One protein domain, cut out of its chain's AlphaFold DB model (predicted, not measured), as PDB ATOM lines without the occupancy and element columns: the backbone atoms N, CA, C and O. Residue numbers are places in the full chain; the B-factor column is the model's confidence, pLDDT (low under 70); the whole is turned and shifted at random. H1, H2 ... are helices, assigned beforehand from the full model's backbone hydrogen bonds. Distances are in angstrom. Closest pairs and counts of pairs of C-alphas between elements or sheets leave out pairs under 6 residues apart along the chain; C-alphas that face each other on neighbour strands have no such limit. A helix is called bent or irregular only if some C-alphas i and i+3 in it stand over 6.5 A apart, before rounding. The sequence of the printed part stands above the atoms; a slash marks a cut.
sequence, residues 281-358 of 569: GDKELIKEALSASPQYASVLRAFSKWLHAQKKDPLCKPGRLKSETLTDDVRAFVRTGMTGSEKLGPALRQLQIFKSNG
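Overview. This is residues 281 to 358 of the 569 residues of an uncharacterized protein of Xanthomonas fragariae (UniProt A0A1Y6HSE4). What is the shape? Two helical hairpins cross face to face: H1 and H2 side by side, H3 and H4 as an open V. What makes it? The printed part has 78 residues with four named helices, H1 to H4, and is all helix; it is compact, radius of gyration of the C-alphas 11.3 A, spanning 30 by 25 by 18 A.

Along the chain. Where is the first hairpin? H1, residues 281 to 290, begins at C-alpha 281 (139.643, 153.669, 114.215); H2 is residues 296 to 309, 19.8 A. And the second? H3 is residues 324 to 334; H4, residues 341 to 357, 24.8 A, ends at C-alpha 357 (155.222, 154.996, 102.802) and is irregular, C-alphas 342 and 345 being 7.1 A apart.

Arrangement. How do H2 and H4 meet? They touch about perpendicular, 82 degrees, through residues 341 to 348 of H4 alone, closest at the C-alphas of Tyr 296 and Ala 347, 5.0 A. How do H1 and H2 stand? They touch at a shallow tilt of 13 degrees, opposite ways, closest at the C-alphas of Leu 290 and Ala 297, 5.6 A. Are O i to N i+4 pairs within hydrogen-bond range? H1 has 5 of 6, H2 9 of 10, H3 6 of 7, H4 11 of 13.

Size, cuts and confidence. Is it cut? The printed part has no cut; H2 to H3 is a long link. Where is confidence low? Residues 291 to 292, 295, 337, 339 to 340 and 357 to 358 have pLDDT under 70.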
ATOM      1  N   GLY A 281     138.689 152.951 115.078       72.31
ATOM      2  CA  GLY A 281     139.643 153.669 114.215       72.31
ATOM      3  C   GLY A 281     141.043 153.032 114.148       72.31
ATOM      4  O   GLY A 281     141.686 153.027 113.098       72.31
ATOM      5  N   ASP A 282     141.510 152.423 115.242       82.88
ATOM      6  CA  ASP A 282     142.797 151.711 115.304       82.88
ATOM      7  C   ASP A 282     142.711 150.314 114.670       82.88
ATOM      8  O   ASP A 282     143.689 149.788 114.137       82.88
ATOM      9  N   LYS A 283     141.534 149.691 114.748       83.44
ATOM     10  CA  LYS A 283     141.228 148.331 114.284       83.44
ATOM     11  C   LYS A 283     141.506 148.150 112.795       83.44
ATOM     12  O   LYS A 283     142.136 147.154 112.430       83.44
ATOM     13  N   GLU A 284     141.082 149.109 111.974       80.25
ATOM     14  CA  GLU A 284     141.316 149.108 110.529       80.25
ATOM     15  C   GLU A 284     142.765 149.483 110.193       80.25
ATOM     16  O   GLU A 284     143.434 148.710 109.514       80.25
ATOM     17  N   LEU A 285     143.330 150.530 110.805       83.06
ATOM     18  CA  LEU A 285     144.749 150.888 110.651       83.06
ATOM     19  C   LEU A 285     145.707 149.710 110.949       83.06
ATOM     20  O   LEU A 285     146.616 149.415 110.172       83.06
ATOM     21  N   ILE A 286     145.492 148.976 112.046       84.94
ATOM     22  CA  ILE A 286     146.310 147.798 112.398       84.94
ATOM     23  C   ILE A 286     146.052 146.617 111.437       84.94
ATOM     24  O   ILE A 286     146.925 145.768 111.246       84.94
ATOM     25  N   LYS A 287     144.857 146.521 110.844       82.88
ATOM     26  CA  LYS A 287     144.465 145.464 109.895       82.88
ATOM     27  C   LYS A 287     145.055 145.707 108.505       82.88
ATOM     28  O   LYS A 287     145.600 144.761 107.943       82.88
ATOM     29  N   GLU A 288     145.006 146.936 108.000       74.62
ATOM     30  CA  GLU A 288     145.649 147.369 106.754       74.62
ATOM     31  C   GLU A 288     147.164 147.145 106.827       74.62
ATOM     32  O   GLU A 288     147.716 146.347 106.068       74.62
ATOM     33  N   ALA A 289     147.818 147.776 107.807       73.25
ATOM     34  CA  ALA A 289     149.270 147.779 107.927       73.25
ATOM     35  C   ALA A 289     149.860 146.388 108.207       73.25
ATOM     36  O   ALA A 289     150.924 146.044 107.704       73.25
ATOM     37  N   LEU A 290     149.209 145.590 109.064       71.31
ATOM     38  CA  LEU A 290     149.837 144.421 109.698       71.31
ATOM     39  C   LEU A 290     149.029 143.126 109.542       71.31
ATOM     40  O   LEU A 290     149.223 142.180 110.311       71.31
ATOM     41  N   SER A 291     148.181 143.045 108.513       63.88
ATOM     42  CA  SER A 291     147.503 141.814 108.065       63.88
ATOM     43  C   SER A 291     148.439 140.593 108.025       63.88
ATOM     44  O   SER A 291     148.088 139.523 108.525       63.88
ATOM     45  N   ALA A 292     149.661 140.775 107.513       56.31
ATOM     46  CA  ALA A 292     150.689 139.740 107.387       56.31
ATOM     47  C   ALA A 292     151.477 139.428 108.682       56.31
ATOM     48  O   ALA A 292     152.203 138.433 108.713       56.31
ATOM     49  N   SER A 293     151.346 140.217 109.761       70.50
ATOM     50  CA  SER A 293     152.080 140.003 111.026       70.50
ATOM     51  C   SER A 293     151.149 139.807 112.233       70.50
ATOM     52  O   SER A 293     150.902 140.736 113.010       70.50
ATOM     53  N   PRO A 294     150.678 138.565 112.482       72.62
ATOM     54  CA  PRO A 294     149.793 138.254 113.606       72.62
ATOM     55  C   PRO A 294     150.366 138.548 115.000       72.62
ATOM     56  O   PRO A 294     149.601 138.579 115.960       72.62
ATOM     57  N   GLN A 295     151.689 138.722 115.137       69.75
ATOM     58  CA  GLN A 295     152.326 139.080 116.409       69.75
ATOM     59  C   GLN A 295     152.233 140.590 116.663       69.75
ATOM     60  O   GLN A 295     151.644 140.993 117.668       69.75
ATOM     61  N   TYR A 296     152.708 141.427 115.735       80.56
ATOM     62  CA  TYR A 296     152.628 142.888 115.869       80.56
ATOM     63  C   TYR A 296     151.176 143.385 115.890       80.56
ATOM     64  O   TYR A 296     150.800 144.164 116.766       80.56
ATOM     65  N   ALA A 297     150.308 142.814 115.049       82.31
ATOM     66  CA  ALA A 297     148.871 143.080 115.089       82.31
ATOM     67  C   ALA A 297     148.167 142.558 116.363       82.31
ATOM     68  O   ALA A 297     146.988 142.843 116.564       82.31
ATOM     69  N   SER A 298     148.828 141.769 117.224       81.62
ATOM     70  CA  SER A 298     148.272 141.372 118.527       81.62
ATOM     71  C   SER A 298     148.662 142.336 119.651       81.62
ATOM     72  O   SER A 298     147.777 142.752 120.396       81.62
ATOM     73  N   VAL A 299     149.929 142.771 119.719       85.00
ATOM     74  CA  VAL A 299     150.375 143.750 120.727       85.00
ATOM     75  C   VAL A 299     149.790 145.141 120.474       85.00
ATOM     76  O   VAL A 299     149.324 145.772 121.415       85.00
ATOM     77  N   LEU A 300     149.690 145.599 119.220       87.88
ATOM     78  CA  LEU A 300     149.107 146.915 118.923       87.88
ATOM     79  C   LEU A 300     147.622 147.008 119.273       87.88
ATOM     80  O   LEU A 300     147.173 148.045 119.749       87.88
ATOM     81  N   ARG A 301     146.852 145.925 119.105       88.06
ATOM     82  CA  ARG A 301     145.449 145.916 119.546       88.06
ATOM     83  C   ARG A 301     145.327 145.846 121.069       88.06
ATOM     84  O   ARG A 301     144.388 146.405 121.626       88.06
ATOM     85  N   ALA A 302     146.277 145.201 121.753       86.00
ATOM     86  CA  ALA A 302     146.357 145.234 123.213       86.00
ATOM     87  C   ALA A 302     146.674 146.648 123.729       86.00
ATOM     88  O   ALA A 302     146.026 147.113 124.665       86.00
ATOM     89  N   PHE A 303     147.599 147.348 123.067       89.25
ATOM     90  CA  PHE A 303     147.961 148.730 123.365       89.25
ATOM     91  C   PHE A 303     146.823 149.714 123.057       89.25
ATOM     92  O   PHE A 303     146.470 150.498 123.926       89.25
ATOM     93  N   SER A 304     146.166 149.609 121.897       90.00
ATOM     94  CA  SER A 304     144.962 150.390 121.560       90.00
ATOM     95  C   SER A 304     143.852 150.222 122.609       90.00
ATOM     96  O   SER A 304     143.305 151.206 123.108       90.00
ATOM     97  N   LYS A 305     143.578 148.980 123.039       87.81
ATOM     98  CA  LYS A 305     142.616 148.721 124.120       87.81
ATOM     99  C   LYS A 305     143.041 149.338 125.456       87.81
ATOM    100  O   LYS A 305     142.183 149.799 126.206       87.81
ATOM    101  N   TRP A 306     144.338 149.353 125.764       90.44
ATOM    102  CA  TRP A 306     144.861 150.016 126.959       90.44
ATOM    103  C   TRP A 306     144.741 151.544 126.864       90.44
ATOM    104  O   TRP A 306     144.220 152.145 127.796       90.44
ATOM    105  N   LEU A 307     145.101 152.161 125.732       89.06
ATOM    106  CA  LEU A 307     144.924 153.599 125.484       89.06
ATOM    107  C   LEU A 307     143.466 154.020 125.709       89.06
ATOM    108  O   LEU A 307     143.203 154.928 126.495       89.06
ATOM    109  N   HIS A 308     142.514 153.292 125.119       85.81
ATOM    110  CA  HIS A 308     141.085 153.543 125.316       85.81
ATOM    111  C   HIS A 308     140.651 153.357 126.783       85.81
ATOM    112  O   HIS A 308     139.877 154.157 127.307       85.81
ATOM    113  N   ALA A 309     141.156 152.334 127.482       86.00
ATOM    114  CA  ALA A 309     140.878 152.127 128.909       86.00
ATOM    115  C   ALA A 309     141.503 153.208 129.815       86.00
ATOM    116  O   ALA A 309     141.038 153.416 130.933       86.00
ATOM    117  N   GLN A 310     142.540 153.904 129.347       85.19
ATOM    118  CA  GLN A 310     143.163 155.056 130.008       85.19
ATOM    119  C   GLN A 310     142.601 156.407 129.521       85.19
ATOM    120  O   GLN A 310     143.146 157.446 129.883       85.19
ATOM    121  N   LYS A 311     141.531 156.408 128.706       86.38
ATOM    122  CA  LYS A 311     140.937 157.601 128.065       86.38
ATOM    123  C   LYS A 311     141.941 158.434 127.241       86.38
ATOM    124  O   LYS A 311     141.814 159.652 127.156       86.38
ATOM    125  N   LYS A 312     142.949 157.788 126.644       87.06
ATOM    126  CA  LYS A 312     144.007 158.437 125.851       87.06
ATOM    127  C   LYS A 312     143.731 158.383 124.351       87.06
ATOM    128  O   LYS A 312     143.028 157.501 123.865       87.06
ATOM    129  N   ASP A 313     144.353 159.310 123.624       86.94
ATOM    130  CA  ASP A 313     144.234 159.439 122.169       86.94
ATOM    131  C   ASP A 313     144.590 158.134 121.420       86.94
ATOM    132  O   ASP A 313     145.675 157.582 121.669       86.94
ATOM    133  N   PRO A 314     143.745 157.678 120.471       86.81
ATOM    134  CA  PRO A 314     143.960 156.459 119.688       86.81
ATOM    135  C   PRO A 314     145.090 156.617 118.660       86.81
ATOM    136  O   PRO A 314     145.411 157.725 118.224       86.81
ATOM    137  N   LEU A 315     145.677 155.496 118.234       86.12
ATOM    138  CA  LEU A 315     146.804 155.452 117.289       86.12
ATOM    139  C   LEU A 315     146.456 156.014 115.900       86.12
ATOM    140  O   LEU A 315     147.342 156.489 115.191       86.12
ATOM    141  N   CYS A 316     145.184 155.968 115.506       84.19
ATOM    142  CA  CYS A 316     144.684 156.488 114.238       84.19
ATOM    143  C   CYS A 316     144.605 158.021 114.174       84.19
ATOM    144  O   CYS A 316     144.456 158.565 113.079       84.19
ATOM    145  N   LYS A 317     144.694 158.728 115.313       85.12
ATOM    146  CA  LYS A 317     144.603 160.193 115.359       85.12
ATOM    147  C   LYS A 317     145.768 160.828 114.572       85.12
ATOM    148  O   LYS A 317     146.921 160.443 114.791       85.12
ATOM    149  N   PRO A 318     145.515 161.813 113.685       77.12
ATOM    150  CA  PRO A 318     146.573 162.523 112.966       77.12
ATOM    151  C   PRO A 318     147.669 163.044 113.906       77.12
ATOM    152  O   PRO A 318     147.394 163.508 115.009       77.12
ATOM    153  N   GLY A 319     148.931 162.910 113.494       78.00
ATOM    154  CA  GLY A 319     150.102 163.309 114.286       78.00
ATOM    155  C   GLY A 319     150.463 162.397 115.471       78.00
ATOM    156  O   GLY A 319     151.633 162.351 115.840       78.00
ATOM    157  N   ARG A 320     149.533 161.607 116.034       84.56
ATOM    158  CA  ARG A 320     149.763 160.809 117.260       84.56
ATOM    159  C   ARG A 320     150.932 159.828 117.149       84.56
ATOM    160  O   ARG A 320     151.725 159.747 118.079       84.56
ATOM    161  N   LEU A 321     151.097 159.160 116.003       82.88
ATOM    162  CA  LEU A 321     152.232 158.255 115.720       82.88
ATOM    163  C   LEU A 321     153.606 158.952 115.635       82.88
ATOM    164  O   LEU A 321     154.618 158.271 115.502       82.88
ATOM    165  N   LYS A 322     153.649 160.289 115.684       79.94
ATOM    166  CA  LYS A 322     154.866 161.113 115.758       79.94
ATOM    167  C   LYS A 322     154.916 161.970 117.037       79.94
ATOM    168  O   LYS A 322     155.790 162.819 117.156       79.94
ATOM    169  N   SER A 323     153.976 161.791 117.971       81.50
ATOM    170  CA  SER A 323     153.898 162.583 119.202       81.50
ATOM    171  C   SER A 323     154.751 161.967 120.305       81.50
ATOM    172  O   SER A 323     154.639 160.777 120.589       81.50
ATOM    173  N   GLU A 324     155.531 162.797 120.994       78.31
ATOM    174  CA  GLU A 324     156.332 162.404 122.159       78.31
ATOM    175  C   GLU A 324     155.480 161.789 123.287       78.31
ATOM    176  O   GLU A 324     155.892 160.820 123.920       78.31
ATOM    177  N   THR A 325     154.223 162.233 123.428       83.62
ATOM    178  CA  THR A 325     153.228 161.640 124.346       83.62
ATOM    179  C   THR A 325     153.002 160.140 124.127       83.62
ATOM    180  O   THR A 325     152.603 159.428 125.049       83.62
ATOM    181  N   LEU A 326     153.247 159.632 122.912       86.06
ATOM    182  CA  LEU A 326     153.135 158.211 122.606       86.06
ATOM    183  C   LEU A 326     154.308 157.409 123.193       86.06
ATOM    184  O   LEU A 326     154.125 156.248 123.549       86.06
ATOM    185  N   THR A 327     155.489 158.017 123.338       83.44
ATOM    186  CA  THR A 327     156.679 157.385 123.932       83.44
ATOM    187  C   THR A 327     156.450 157.065 125.408       83.44
ATOM    188  O   THR A 327     156.736 155.948 125.850       83.44
ATOM    189  N   ASP A 328     155.865 157.997 126.163       84.56
ATOM    190  CA  ASP A 328     155.496 157.759 127.562       84.56
ATOM    191  C   ASP A 328     154.344 156.764 127.702       84.56
ATOM    192  O   ASP A 328     154.370 155.920 128.599       84.56
ATOM    193  N   ASP A 329     153.377 156.776 126.783       88.38
ATOM    194  CA  ASP A 329     152.312 155.770 126.743       88.38
ATOM    195  C   ASP A 329     152.846 154.360 126.458       88.38
ATOM    196  O   ASP A 329     152.426 153.398 127.102       88.38
ATOM    197  N   VAL A 330     153.823 154.222 125.556       85.94
ATOM    198  CA  VAL A 330     154.542 152.960 125.322       85.94
ATOM    199  C   VAL A 330     155.289 152.528 126.582       85.94
ATOM    200  O   VAL A 330     155.178 151.370 126.986       85.94
ATOM    201  N   ARG A 331     156.009 153.445 127.242       83.56
ATOM    202  CA  ARG A 331     156.747 153.166 128.484       83.56
ATOM    203  C   ARG A 331     155.802 152.714 129.605       83.56
ATOM    204  O   ARG A 331     156.082 151.721 130.279       83.56
ATOM    205  N   ALA A 332     154.663 153.383 129.771       84.94
ATOM    206  CA  ALA A 332     153.627 153.027 130.734       84.94
ATOM    207  C   ALA A 332     152.977 151.667 130.416       84.94
ATOM    208  O   ALA A 332     152.839 150.837 131.315       84.94
ATOM    209  N   PHE A 333     152.658 151.383 129.148       85.62
ATOM    210  CA  PHE A 333     152.132 150.078 128.739       85.62
ATOM    211  C   PHE A 333     153.143 148.945 128.961       85.62
ATOM    212  O   PHE A 333     152.771 147.894 129.483       85.62
ATOM    213  N   VAL A 334     154.423 149.141 128.628       82.06
ATOM    214  CA  VAL A 334     155.478 148.138 128.863       82.06
ATOM    215  C   VAL A 334     155.608 147.816 130.356       82.06
ATOM    216  O   VAL A 334     155.682 146.637 130.712       82.06
ATOM    217  N   ARG A 335     155.508 148.823 131.241       80.88
ATOM    218  CA  ARG A 335     155.496 148.638 132.707       80.88
ATOM    219  C   ARG A 335     154.306 147.816 133.235       80.88
ATOM    220  O   ARG A 335     154.385 147.340 134.361       80.88
ATOM    221  N   THR A 336     153.254 147.569 132.446       80.56
ATOM    222  CA  THR A 336     152.165 146.640 132.831       80.56
ATOM    223  C   THR A 336     152.558 145.157 132.757       80.56
ATOM    224  O   THR A 336     151.798 144.303 133.208       80.56
ATOM    225  N   GLY A 337     153.712 144.822 132.162       68.12
ATOM    226  CA  GLY A 337     154.192 143.440 132.042       68.12
ATOM    227  C   GLY A 337     153.360 142.545 131.109       68.12
ATOM    228  O   GLY A 337     153.485 141.320 131.156       68.12
ATOM    229  N   MET A 338     152.491 143.122 130.269       73.44
ATOM    230  CA  MET A 338     151.622 142.353 129.376       73.44
ATOM    231  C   MET A 338     152.433 141.582 128.321       73.44
ATOM    232  O   MET A 338     153.247 142.157 127.604       73.44
ATOM    233  N   THR A 339     152.192 140.272 128.196       60.25
ATOM    234  CA  THR A 339     152.962 139.376 127.316       60.25
ATOM    235  C   THR A 339     152.965 139.854 125.860       60.25
ATOM    236  O   THR A 339     151.909 139.912 125.228       60.25
ATOM    237  N   GLY A 340     154.147 140.134 125.305       63.41
ATOM    238  CA  GLY A 340     154.300 140.701 123.964       63.41
ATOM    239  C   GLY A 340     154.601 142.203 123.948       63.41
ATOM    240  O   GLY A 340     154.847 142.731 122.862       63.41
ATOM    241  N   SER A 341     154.593 142.901 125.094       76.50
ATOM    242  CA  SER A 341     154.909 144.335 125.180       76.50
ATOM    243  C   SER A 341     156.320 144.671 124.685       76.50
ATOM    244  O   SER A 341     156.518 145.749 124.128       76.50
ATOM    245  N   GLU A 342     157.262 143.723 124.748       73.75
ATOM    246  CA  GLU A 342     158.615 143.852 124.194       73.75
ATOM    247  C   GLU A 342     158.618 144.088 122.671       73.75
ATOM    248  O   GLU A 342     159.560 144.641 122.111       73.75
ATOM    249  N   LYS A 343     157.527 143.715 121.986       77.44
ATOM    250  CA  LYS A 343     157.336 143.903 120.541       77.44
ATOM    251  C   LYS A 343     156.556 145.169 120.188       77.44
ATOM    252  O   LYS A 343     156.347 145.410 119.000       77.44
ATOM    253  N   LEU A 344     156.125 145.976 121.165       82.00
ATOM    254  CA  LEU A 344     155.323 147.173 120.896       82.00
ATOM    255  C   LEU A 344     156.114 148.244 120.130       82.00
ATOM    256  O   LEU A 344     155.614 148.749 119.131       82.00
ATOM    257  N   GLY A 345     157.351 148.543 120.541       79.81
ATOM    258  CA  GLY A 345     158.219 149.509 119.848       79.81
ATOM    259  C   GLY A 345     158.445 149.156 118.367       79.81
ATOM    260  O   GLY A 345     158.096 149.958 117.498       79.81
ATOM    261  N   PRO A 346     158.926 147.937 118.043       74.94
ATOM    262  CA  PRO A 346     159.044 147.467 116.660       74.94
ATOM    263  C   PRO A 346     157.721 147.496 115.876       74.94
ATOM    264  O   PRO A 346     157.706 147.862 114.700       74.94
ATOM    265  N   ALA A 347     156.599 147.152 116.519       83.06
ATOM    266  CA  ALA A 347     155.281 147.179 115.889       83.06
ATOM    267  C   ALA A 347     154.813 148.609 115.555       83.06
ATOM    268  O   ALA A 347     154.279 148.834 114.469       83.06
ATOM    269  N   LEU A 348     155.039 149.577 116.451       83.88
ATOM    270  CA  LEU A 348     154.725 150.989 116.217       83.88
ATOM    271  C   LEU A 348     155.609 151.600 115.131       83.88
ATOM    272  O   LEU A 348     155.082 152.303 114.273       83.88
ATOM    273  N   ARG A 349     156.910 151.276 115.089       80.94
ATOM    274  CA  ARG A 349     157.788 151.744 114.004       80.94
ATOM    275  C   ARG A 349     157.294 151.253 112.638       80.94
ATOM    276  O   ARG A 349     157.203 152.039 111.703       80.94
ATOM    277  N   GLN A 350     156.886 149.987 112.525       75.31
ATOM    278  CA  GLN A 350     156.294 149.467 111.283       75.31
ATOM    279  C   GLN A 350     154.945 150.128 110.939       75.31
ATOM    280  O   GLN A 350     154.658 150.345 109.764       75.31
ATOM    281  N   LEU A 351     154.147 150.529 111.935       82.44
ATOM    282  CA  LEU A 351     152.912 151.295 111.721       82.44
ATOM    283  C   LEU A 351     153.183 152.735 111.236       82.44
ATOM    284  O   LEU A 351     152.462 153.255 110.385       82.44
ATOM    285  N   GLN A 352     154.248 153.361 111.742       81.19
ATOM    286  CA  GLN A 352     154.732 154.684 111.335       81.19
ATOM    287  C   GLN A 352     155.312 154.666 109.909       81.19
ATOM    288  O   GLN A 352     155.026 155.574 109.126       81.19
ATOM    289  N   ILE A 353     156.057 153.613 109.549       75.00
ATOM    290  CA  ILE A 353     156.539 153.362 108.181       75.00
ATOM    291  C   ILE A 353     155.345 153.168 107.237       75.00
ATOM    292  O   ILE A 353     155.268 153.851 106.219       75.00
ATOM    293  N   PHE A 354     154.346 152.356 107.608       79.38
ATOM    294  CA  PHE A 354     153.128 152.190 106.805       79.38
ATOM    295  C   PHE A 354     152.393 153.512 106.553       79.38
ATOM    296  O   PHE A 354     152.080 153.828 105.408       79.38
ATOM    297  N   LYS A 355     152.164 154.320 107.599       76.94
ATOM    298  CA  LYS A 355     151.504 155.631 107.460       76.94
ATOM    299  C   LYS A 355     152.324 156.679 106.698       76.94
ATOM    300  O   LYS A 355     151.741 157.677 106.292       76.94
ATOM    301  N   SER A 356     153.626 156.467 106.505       76.00
ATOM    302  CA  SER A 356     154.493 157.377 105.742       76.00
ATOM    303  C   SER A 356     154.700 156.915 104.291       76.00
ATOM    304  O   SER A 356     154.788 157.748 103.397       76.00
ATOM    305  N   ASN A 357     154.734 155.597 104.051       69.94
ATOM    306  CA  ASN A 357     155.222 154.996 102.802       69.94
ATOM    307  C   ASN A 357     154.170 154.123 102.079       69.94
ATOM    308  O   ASN A 357     154.463 153.548 101.030       69.94
ATOM    309  N   GLY A 358     152.982 153.921 102.665       64.44
ATOM    310  CA  GLY A 358     151.927 153.029 102.153       64.44
ATOM    311  C   GLY A 358     152.271 151.530 102.174       64.44
ATOM    312  O   GLY A 358     151.512 150.709 101.662       64.44
TER     313      GLY A 358